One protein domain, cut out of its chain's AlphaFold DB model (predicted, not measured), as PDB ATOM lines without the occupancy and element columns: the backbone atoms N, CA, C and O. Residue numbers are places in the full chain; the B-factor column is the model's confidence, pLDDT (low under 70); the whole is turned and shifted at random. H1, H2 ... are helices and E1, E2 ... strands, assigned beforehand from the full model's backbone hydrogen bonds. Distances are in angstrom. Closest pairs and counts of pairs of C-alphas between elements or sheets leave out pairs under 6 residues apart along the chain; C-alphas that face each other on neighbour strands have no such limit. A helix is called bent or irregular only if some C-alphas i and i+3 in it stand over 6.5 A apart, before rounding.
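Overview. This is residues 1 to 68 of the 152 residues of the protein "Ph1570 domain-containing protein" of Pyrococcus furiosus (strain ATCC 43587 / DSM 3638 / JCM 8422 / Vc1) (UniProt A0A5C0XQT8). A four-stranded sheet forms a wall, with two helices, H1 and H2, side by side over one face and the other face bare. The helices form a hairpin running along the strands, and residues 62 to 68 fold back on the side of the helices away from the sheet. The printed part has 68 residues, with the named elements in the order E1 E2 E3 E4 H1 H2, of mixed class. The sheet, E1 - E2 - E3 - E4, is antiparallel and a meander, each strand the neighbour of the one before. The whole is compact, with a radius of gyration of the C-alphas of 10.9 A and spans of 32 by 25 by 16 A.

Arrangement. Inner strands E2, residues 7 to 10, and E3, residues 13 to 16, form a hairpin, with N 8 and O 15 2.8 A apart. Edge strand E1, residues 2 to 4, forms a hairpin with E2, with N 3 and O 7 2.9 A apart. Edge strand E4, residues 21 to 27, forms one with E3, with N 16 and O 21 2.8 A apart. H1, residues 31 to 46, is over E2 and E3 at a height over the sheet of 10.0 A; its closest C-alpha pair with E3 is Gly 13 and Leu 34, 7.1 A. H2, residues 52 to 61, is on the same face at 8.1 A, over E1 and, only just, E2, on which 3 of its C-alphas fall; its closest C-alphas with E1 are Cys 3 and Pro 53, 4.9 A. H1 and H2 touch, closest at the C-alphas of Tyr 39 and Phe 54, 5.4 A, at a shallow tilt of 18 degrees, opposite ways. Every O i to N i+4 pair is within hydrogen-bond range in H2, and 10 of 12 in H1.

Along the chain. E1 begins at C-alpha 2, (241.979, 236.971, 195.908), and spans 5.8 A; E2 spans 10.1 A, E3 10.3 A and E4 20.4 A. H1 spans 21.0 A and is irregular, with C-alphas 41 and 44 7.1 A apart, and has a kink of 33 degrees near residue 40. H2 spans 14.4 A and ends at C-alpha 61, (242.936, 226.797, 203.460).

Size, cuts and confidence. The C-alphas of Gly 27 and Gly 47 are the two farthest apart, 32.4 A. The printed part has no cut, and the links between named elements are tight. Mean pLDDT of the printed part is 96.5, and no printed residue is under 70.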
ATOM      1  N   MET A   1     238.870 234.131 198.016       95.31
ATOM      2  CA  MET A   1     240.082 234.852 198.471       95.31
ATOM      3  C   MET A   1     240.885 235.237 197.246       95.31
ATOM      4  O   MET A   1     241.212 234.350 196.471       95.31
ATOM      5  N   LEU A   2     241.174 236.521 197.046       97.44
ATOM      6  CA  LEU A   2     241.979 236.971 195.908       97.44
ATOM      7  C   LEU A   2     243.469 236.783 196.242       97.44
ATOM      8  O   LEU A   2     243.981 237.482 197.111       97.44
ATOM      9  N   CYS A   3     244.130 235.823 195.592       96.81
ATOM     10  CA  CYS A   3     245.534 235.465 195.846       96.81
ATOM     11  C   CYS A   3     246.507 235.925 194.750       96.81
ATOM     12  O   CYS A   3     247.715 235.784 194.909       96.81
ATOM     13  N   GLU A   4     245.994 236.486 193.655       96.81
ATOM     14  CA  GLU A   4     246.743 237.219 192.629       96.81
ATOM     15  C   GLU A   4     245.771 238.148 191.887       96.81
ATOM     16  O   GLU A   4     244.561 237.955 192.001       96.81
ATOM     17  N   GLU A   5     246.261 239.089 191.068       95.44
ATOM     18  CA  GLU A   5     245.437 239.993 190.237       95.44
ATOM     19  C   GLU A   5     244.244 239.294 189.552       95.44
ATOM     20  O   GLU A   5     243.163 239.870 189.429       95.44
ATOM     21  N   LYS A   6     244.437 238.043 189.114       97.62
ATOM     22  CA  LYS A   6     243.439 237.237 188.394       97.62
ATOM     23  C   LYS A   6     243.196 235.846 188.990       97.62
ATOM     24  O   LYS A   6     242.537 235.045 188.334       97.62
ATOM     25  N   LEU A   7     243.721 235.558 190.185       98.56
ATOM     26  CA  LEU A   7     243.532 234.276 190.873       98.56
ATOM     27  C   LEU A   7     242.626 234.452 192.088       98.56
ATOM     28  O   LEU A   7     243.011 235.076 193.079       98.56
ATOM     29  N   GLU A   8     241.465 233.813 192.047       98.75
ATOM     30  CA  GLU A   8     240.563 233.691 193.184       98.75
ATOM     31  C   GLU A   8     240.493 232.240 193.674       98.75
ATOM     32  O   GLU A   8     240.245 231.311 192.909       98.75
ATOM     33  N   VAL A   9     240.711 232.046 194.973       98.62
ATOM     34  CA  VAL A   9     240.669 230.755 195.663       98.62
ATOM     35  C   VAL A   9     239.366 230.625 196.456       98.62
ATOM     36  O   VAL A   9     238.973 231.545 197.178       98.62
ATOM     37  N   PHE A  10     238.713 229.472 196.344       98.25
ATOM     38  CA  PHE A  10     237.451 229.102 196.992       98.25
ATOM     39  C   PHE A  10     237.658 227.919 197.946       98.25
ATOM     40  O   PHE A  10     238.732 227.324 197.988       98.25
ATOM     41  N   GLU A  11     236.640 227.545 198.723       97.62
ATOM     42  CA  GLU A  11     236.746 226.451 199.708       97.62
ATOM     43  C   GLU A  11     237.204 225.122 199.090       97.62
ATOM     44  O   GLU A  11     238.024 224.415 199.676       97.62
ATOM     45  N   ASN A  12     236.714 224.810 197.891       97.62
ATOM     46  CA  ASN A  12     236.975 223.557 197.194       97.62
ATOM     47  C   ASN A  12     237.589 223.758 195.801       97.62
ATOM     48  O   ASN A  12     237.525 222.852 194.978       97.62
ATOM     49  N   GLY A  13     238.160 224.918 195.490       98.38
ATOM     50  CA  GLY A  13     238.576 225.204 194.120       98.38
ATOM     51  C   GLY A  13     239.327 226.510 193.959       98.38
ATOM     52  O   GLY A  13     239.559 227.232 194.925       98.38
ATOM     53  N   PHE A  14     239.693 226.830 192.725       98.69
ATOM     54  CA  PHE A  14     240.182 228.153 192.354       98.69
ATOM     55  C   PHE A  14     239.818 228.479 190.906       98.69
ATOM     56  O   PHE A  14     239.587 227.589 190.081       98.69
ATOM     57  N   LYS A  15     239.810 229.773 190.601       98.69
ATOM     58  CA  LYS A  15     239.664 230.319 189.258       98.69
ATOM     59  C   LYS A  15     240.801 231.293 188.981       98.69
ATOM     60  O   LYS A  15     241.052 232.201 189.764       98.69
ATOM     61  N   ASP A  16     241.466 231.091 187.856       98.25
ATOM     62  CA  ASP A  16     242.590 231.874 187.371       98.25
ATOM     63  C   ASP A  16     242.291 232.386 185.955       98.25
ATOM     64  O   ASP A  16     242.403 231.652 184.966       98.25
ATOM     65  N   ASP A  17     241.917 233.661 185.844       97.88
ATOM     66  CA  ASP A  17     241.603 234.299 184.561       97.88
ATOM     67  C   ASP A  17     242.861 234.645 183.743       97.88
ATOM     68  O   ASP A  17     242.765 234.901 182.540       97.88
ATOM     69  N   LYS A  18     244.058 234.637 184.348       96.81
ATOM     70  CA  LYS A  18     245.324 234.823 183.624       96.81
ATOM     71  C   LYS A  18     245.665 233.578 182.819       96.81
ATOM     72  O   LYS A  18     245.980 233.678 181.634       96.81
ATOM     73  N   HIS A  19     245.563 232.412 183.449       95.81
ATOM     74  CA  HIS A  19     245.827 231.127 182.808       95.81
ATOM     75  C   HIS A  19     244.579 230.510 182.167       95.81
ATOM     76  O   HIS A  19     244.680 229.473 181.503       95.81
ATOM     77  N   ASN A  20     243.410 231.139 182.330       97.12
ATOM     78  CA  ASN A  20     242.102 230.629 181.919       97.12
ATOM     79  C   ASN A  20     241.889 229.194 182.433       97.12
ATOM     80  O   ASN A  20     241.721 228.248 181.651       97.12
ATOM     81  N   ILE A  21     242.014 229.021 183.748       97.56
ATOM     82  CA  ILE A  21     241.859 227.754 184.466       97.56
ATOM     83  C   ILE A  21     240.796 227.949 185.536       97.56
ATOM     84  O   ILE A  21     240.854 228.891 186.313       97.56
ATOM     85  N   GLU A  22     239.851 227.029 185.607       98.31
ATOM     86  CA  GLU A  22     238.930 226.925 186.731       98.31
ATOM     87  C   GLU A  22     238.869 225.461 187.137       98.31
ATOM     88  O   GLU A  22     238.732 224.600 186.264       98.31
ATOM     89  N   ILE A  23     239.034 225.189 188.432       98.38
ATOM     90  CA  ILE A  23     239.080 223.836 188.986       98.38
ATOM     91  C   ILE A  23     238.327 223.809 190.308       98.38
ATOM     92  O   ILE A  23     238.582 224.632 191.183       98.38
ATOM     93  N   HIS A  24     237.471 222.807 190.474       98.38
ATOM     94  CA  HIS A  24     236.790 222.491 191.727       98.38
ATOM     95  C   HIS A  24     237.005 221.019 192.074       98.38
ATOM     96  O   HIS A  24     237.078 220.185 191.174       98.38
ATOM     97  N   VAL A  25     237.093 220.685 193.360       98.12
ATOM     98  CA  VAL A  25     237.213 219.313 193.861       98.12
ATOM     99  C   VAL A  25     236.008 218.922 194.716       98.12
ATOM    100  O   VAL A  25     235.467 219.734 195.468       98.12
ATOM    101  N   TYR A  26     235.591 217.665 194.583       98.06
ATOM    102  CA  TYR A  26     234.471 217.046 195.291       98.06
ATOM    103  C   TYR A  26     234.880 215.664 195.816       98.06
ATOM    104  O   TYR A  26     235.787 215.029 195.271       98.06
ATOM    105  N   GLY A  27     234.198 215.182 196.858       96.12
ATOM    106  CA  GLY A  27     234.526 213.912 197.511       96.12
ATOM    107  C   GLY A  27     235.621 214.090 198.562       96.12
ATOM    108  O   GLY A  27     235.407 214.773 199.563       96.12
ATOM    109  N   GLY A  28     236.780 213.462 198.355       94.50
ATOM    110  CA  GLY A  28     237.934 213.589 199.251       94.50
ATOM    111  C   GLY A  28     238.641 214.957 199.204       94.50
ATOM    112  O   GLY A  28     238.362 215.809 198.362       94.50
ATOM    113  N   ASP A  29     239.616 215.160 200.100       96.19
ATOM    114  CA  ASP A  29     240.397 216.405 200.162       96.19
ATOM    115  C   ASP A  29     241.451 216.477 199.041       96.19
ATOM    116  O   ASP A  29     242.471 215.779 199.055       96.19
ATOM    117  N   GLY A  30     241.206 217.339 198.054       97.12
ATOM    118  CA  GLY A  30     242.138 217.633 196.962       97.12
ATOM    119  C   GLY A  30     242.882 218.958 197.100       97.12
ATOM    120  O   GLY A  30     243.589 219.341 196.171       97.12
ATOM    121  N   ARG A  31     242.765 219.684 198.219       97.88
ATOM    122  CA  ARG A  31     243.313 221.050 198.321       97.88
ATOM    123  C   ARG A  31     244.833 221.102 198.178       97.88
ATOM    124  O   ARG A  31     245.352 222.032 197.577       97.88
ATOM    125  N   LYS A  32     245.563 220.076 198.633       97.75
ATOM    126  CA  LYS A  32     247.020 219.985 198.394       97.75
ATOM    127  C   LYS A  32     247.380 219.799 196.917       97.75
ATOM    128  O   LYS A  32     248.390 220.335 196.476       97.75
ATOM    129  N   VAL A  33     246.537 219.107 196.148       97.50
ATOM    130  CA  VAL A  33     246.684 219.015 194.686       97.50
ATOM    131  C   VAL A  33     246.437 220.385 194.051       97.50
ATOM    132  O   VAL A  33     247.224 220.817 193.217       97.50
ATOM    133  N   LEU A  34     245.409 221.113 194.498       98.12
ATOM    134  CA  LEU A  34     245.150 222.480 194.029       98.12
ATOM    135  C   LEU A  34     246.303 223.441 194.359       98.12
ATOM    136  O   LEU A  34     246.698 224.230 193.507       98.12
ATOM    137  N   LEU A  35     246.893 223.341 195.555       98.12
ATOM    138  CA  LEU A  35     248.084 224.109 195.930       98.12
ATOM    139  C   LEU A  35     249.268 223.820 195.004       98.12
ATOM    140  O   LEU A  35     249.938 224.750 194.563       98.12
ATOM    141  N   ALA A  36     249.511 222.551 194.677       96.94
ATOM    142  CA  ALA A  36     250.570 222.179 193.746       96.94
ATOM    143  C   ALA A  36     250.355 222.774 192.345       96.94
ATOM    144  O   ALA A  36     251.310 223.242 191.732       96.94
ATOM    145  N   LEU A  37     249.103 222.835 191.875       96.69
ATOM    146  CA  LEU A  37     248.752 223.494 190.613       96.69
ATOM    147  C   LEU A  37     249.025 224.998 190.663       96.69
ATOM    148  O   LEU A  37     249.644 225.528 189.747       96.69
ATOM    149  N   ILE A  38     248.610 225.679 191.735       97.69
ATOM    150  CA  ILE A  38     248.881 227.114 191.922       97.69
ATOM    151  C   ILE A  38     250.394 227.369 191.926       97.69
ATOM    152  O   ILE A  38     250.866 228.287 191.257       97.69
ATOM    153  N   TYR A  39     251.170 226.534 192.621       97.00
ATOM    154  CA  TYR A  39     252.626 226.633 192.616       97.00
ATOM    155  C   TYR A  39     253.215 226.430 191.211       97.00
ATOM    156  O   TYR A  39     254.014 227.251 190.771       97.00
ATOM    157  N   GLU A  40     252.813 225.385 190.476       94.94
ATOM    158  CA  GLU A  40     253.312 225.129 189.114       94.94
ATOM    159  C   GLU A  40     252.998 226.291 188.163       94.94
ATOM    160  O   GLU A  40     253.876 226.692 187.400       94.94
ATOM    161  N   LEU A  41     251.798 226.874 188.248       95.38
ATOM    162  CA  LEU A  41     251.381 227.996 187.400       95.38
ATOM    163  C   LEU A  41     252.197 229.272 187.647       95.38
ATOM    164  O   LEU A  41     252.526 229.971 186.694       95.38
ATOM    165  N   TYR A  42     252.536 229.569 188.903       97.00
ATOM    166  CA  TYR A  42     253.137 230.854 189.281       97.00
ATOM    167  C   TYR A  42     254.639 230.799 189.575       97.00
ATOM    168  O   TYR A  42     255.309 231.834 189.549       97.00
ATOM    169  N   SER A  43     255.211 229.612 189.789       95.44
ATOM    170  CA  SER A  43     256.658 229.444 189.980       95.44
ATOM    171  C   SER A  43     257.530 230.029 188.854       95.44
ATOM    172  O   SER A  43     258.579 230.583 189.188       95.44
ATOM    173  N   PRO A  44     257.140 230.018 187.557       95.38
ATOM    174  CA  PRO A  44     257.959 230.622 186.501       95.38
ATOM    175  C   PRO A  44     258.118 232.141 186.633       95.38
ATOM    176  O   PRO A  44     259.068 232.705 186.098       95.38
ATOM    177  N   GLU A  45     257.192 232.803 187.326       95.31
ATOM    178  CA  GLU A  45     257.180 234.258 187.494       95.31
ATOM    179  C   GLU A  45     257.823 234.701 188.804       95.31
ATOM    180  O   GLU A  45     258.497 235.727 188.850       95.31
ATOM    181  N   TYR A  46     257.624 233.917 189.861       94.81
ATOM    182  CA  TYR A  46     258.078 234.239 191.212       94.81
ATOM    183  C   TYR A  46     259.434 233.609 191.569       94.81
ATOM    184  O   TYR A  46     260.126 234.091 192.465       94.81
ATOM    185  N   GLY A  47     259.831 232.540 190.878       92.00
ATOM    186  CA  GLY A  47     260.937 231.676 191.287       92.00
ATOM    187  C   GLY A  47     260.518 230.635 192.332       92.00
ATOM    188  O   GLY A  47     259.372 230.574 192.768       92.00
ATOM    189  N   SER A  48     261.461 229.774 192.725       85.44
ATOM    190  CA  SER A  48     261.194 228.628 193.610       85.44
ATOM    191  C   SER A  48     261.241 228.945 195.108       85.44
ATOM    192  O   SER A  48     260.838 228.116 195.918       85.44
ATOM    193  N   GLU A  49     261.779 230.105 195.491       85.12
ATOM    194  CA  GLU A  49     261.991 230.453 196.904       85.12
ATOM    195  C   GLU A  49     260.707 230.925 197.591       85.12
ATOM    196  O   GLU A  49     260.457 230.557 198.736       85.12
ATOM    197  N   TYR A  50     259.884 231.718 196.900       91.50
ATOM    198  CA  TYR A  50     258.655 232.270 197.465       91.50
ATOM    199  C   TYR A  50     257.627 232.574 196.371       91.50
ATOM    200  O   TYR A  50     257.774 233.534 195.619       91.50
ATOM    201  N   VAL A  51     256.558 231.777 196.310       97.50
ATOM    202  CA  VAL A  51     255.457 231.954 195.352       97.50
ATOM    203  C   VAL A  51     254.252 232.527 196.095       97.50
ATOM    204  O   VAL A  51     253.526 231.794 196.763       97.50
ATOM    205  N   TYR A  52     254.034 233.841 195.988       97.62
ATOM    206  CA  TYR A  52     253.000 234.540 196.767       97.62
ATOM    207  C   TYR A  52     251.590 233.922 196.638       97.62
ATOM    208  O   TYR A  52     250.975 233.663 197.676       97.62
ATOM    209  N   PRO A  53     251.085 233.585 195.432       97.94
ATOM    210  CA  PRO A  53     249.756 232.984 195.294       97.94
ATOM    211  C   PRO A  53     249.613 231.627 195.997       97.94
ATOM    212  O   PRO A  53     248.552 231.307 196.536       97.94
ATOM    213  N   PHE A  54     250.691 230.839 196.035       98.19
ATOM    214  CA  PHE A  54     250.743 229.564 196.750       98.19
ATOM    215  C   PHE A  54     250.703 229.768 198.269       98.19
ATOM    216  O   PHE A  54     249.952 229.075 198.957       98.19
ATOM    217  N   GLU A  55     251.449 230.742 198.798       98.12
ATOM    218  CA  GLU A  55     251.426 231.085 200.226       98.12
ATOM    219  C   GLU A  55     250.057 231.618 200.671       98.12
ATOM    220  O   GLU A  55     249.505 231.141 201.664       98.12
ATOM    221  N   CYS A  56     249.455 232.520 199.891       98.31
ATOM    222  CA  CYS A  56     248.107 233.035 200.145       98.31
ATOM    223  C   CYS A  56     247.059 231.912 200.190       98.31
ATOM    224  O   CYS A  56     246.229 231.854 201.101       98.31
ATOM    225  N   ALA A  57     247.109 230.976 199.236       98.44
ATOM    226  CA  ALA A  57     246.182 229.850 199.196       98.44
ATOM    227  C   ALA A  57     246.380 228.885 200.382       98.44
ATOM    228  O   ALA A  57     245.399 228.382 200.937       98.44
ATOM    229  N   LYS A  58     247.631 228.646 200.809       98.19
ATOM    230  CA  LYS A  58     247.937 227.853 202.012       98.19
ATOM    231  C   LYS A  58     247.334 228.468 203.263       98.19
ATOM    232  O   LYS A  58     246.716 227.746 204.046       98.19
ATOM    233  N   GLU A  59     247.501 229.776 203.434       98.19
ATOM    234  CA  GLU A  59     246.938 230.515 204.562       98.19
ATOM    235  C   GLU A  59     245.408 230.437 204.554       98.19
ATOM    236  O   GLU A  59     244.809 230.058 205.559       98.19
ATOM    237  N   PHE A  60     244.780 230.686 203.401       98.44
ATOM    238  CA  PHE A  60     243.327 230.622 203.252       98.44
ATOM    239  C   PHE A  60     242.746 229.244 203.602       98.44
ATOM    240  O   PHE A  60     241.729 229.156 204.290       98.44
ATOM    241  N   TRP A  61     243.388 228.159 203.161       98.31
ATOM    242  CA  TRP A  61     242.936 226.797 203.460       98.31
ATOM    243  C   TRP A  61     243.435 226.239 204.799       98.31
ATOM    244  O   TRP A  61     243.026 225.137 205.176       98.31
ATOM    245  N   GLY A  62     244.306 226.960 205.513       97.69
ATOM    246  CA  GLY A  62     244.934 226.490 206.748       97.69
ATOM    247  C   GLY A  62     245.814 225.250 206.545       97.69
ATOM    248  O   GLY A  62     245.838 224.361 207.396       97.69
ATOM    249  N   ILE A  63     246.496 225.147 205.399       97.25
ATOM    250  CA  ILE A  63     247.294 223.975 205.017       97.25
ATOM    251  C   ILE A  63     248.785 224.275 205.153       97.25
ATOM    252  O   ILE A  63     249.305 225.211 204.555       97.25
ATOM    253  N   TYR A  64     249.499 223.396 205.855       95.25
ATOM    254  CA  TYR A  64     250.959 223.369 205.825       95.25
ATOM    255  C   TYR A  64     251.457 222.507 204.654       95.25
ATOM    256  O   TYR A  64     251.143 221.311 204.575       95.25
ATOM    257  N   LEU A  65     252.209 223.128 203.745       94.88
ATOM    258  CA  LEU A  65     252.882 222.485 202.616       94.88
ATOM    259  C   LEU A  65     254.115 223.311 202.220       94.88
ATOM    260  O   LEU A  65     253.998 224.507 201.941       94.88
ATOM    261  N   ASP A  66     255.289 222.686 202.200       92.88
ATOM    262  CA  ASP A  66     256.520 223.343 201.762       92.88
ATOM    263  C   ASP A  66     256.635 223.306 200.226       92.88
ATOM    264  O   ASP A  66     256.259 222.320 199.588       92.88
ATOM    265  N   SER A  67     257.145 224.374 199.604       91.81
ATOM    266  CA  SER A  67     257.296 224.437 198.141       91.81
ATOM    267  C   SER A  67     258.229 223.346 197.604       91.81
ATOM    268  O   SER A  67     257.991 222.804 196.525       91.81
ATOM    269  N   SER A  68     259.241 222.937 198.376       91.19
ATOM    270  CA  SER A  68     260.155 221.845 198.017       91.19
ATOM    271  C   SER A  68     259.477 220.470 197.978       91.19
ATOM    272  O   SER A  68     259.995 219.529 197.364       91.19
TER     273      SER A  68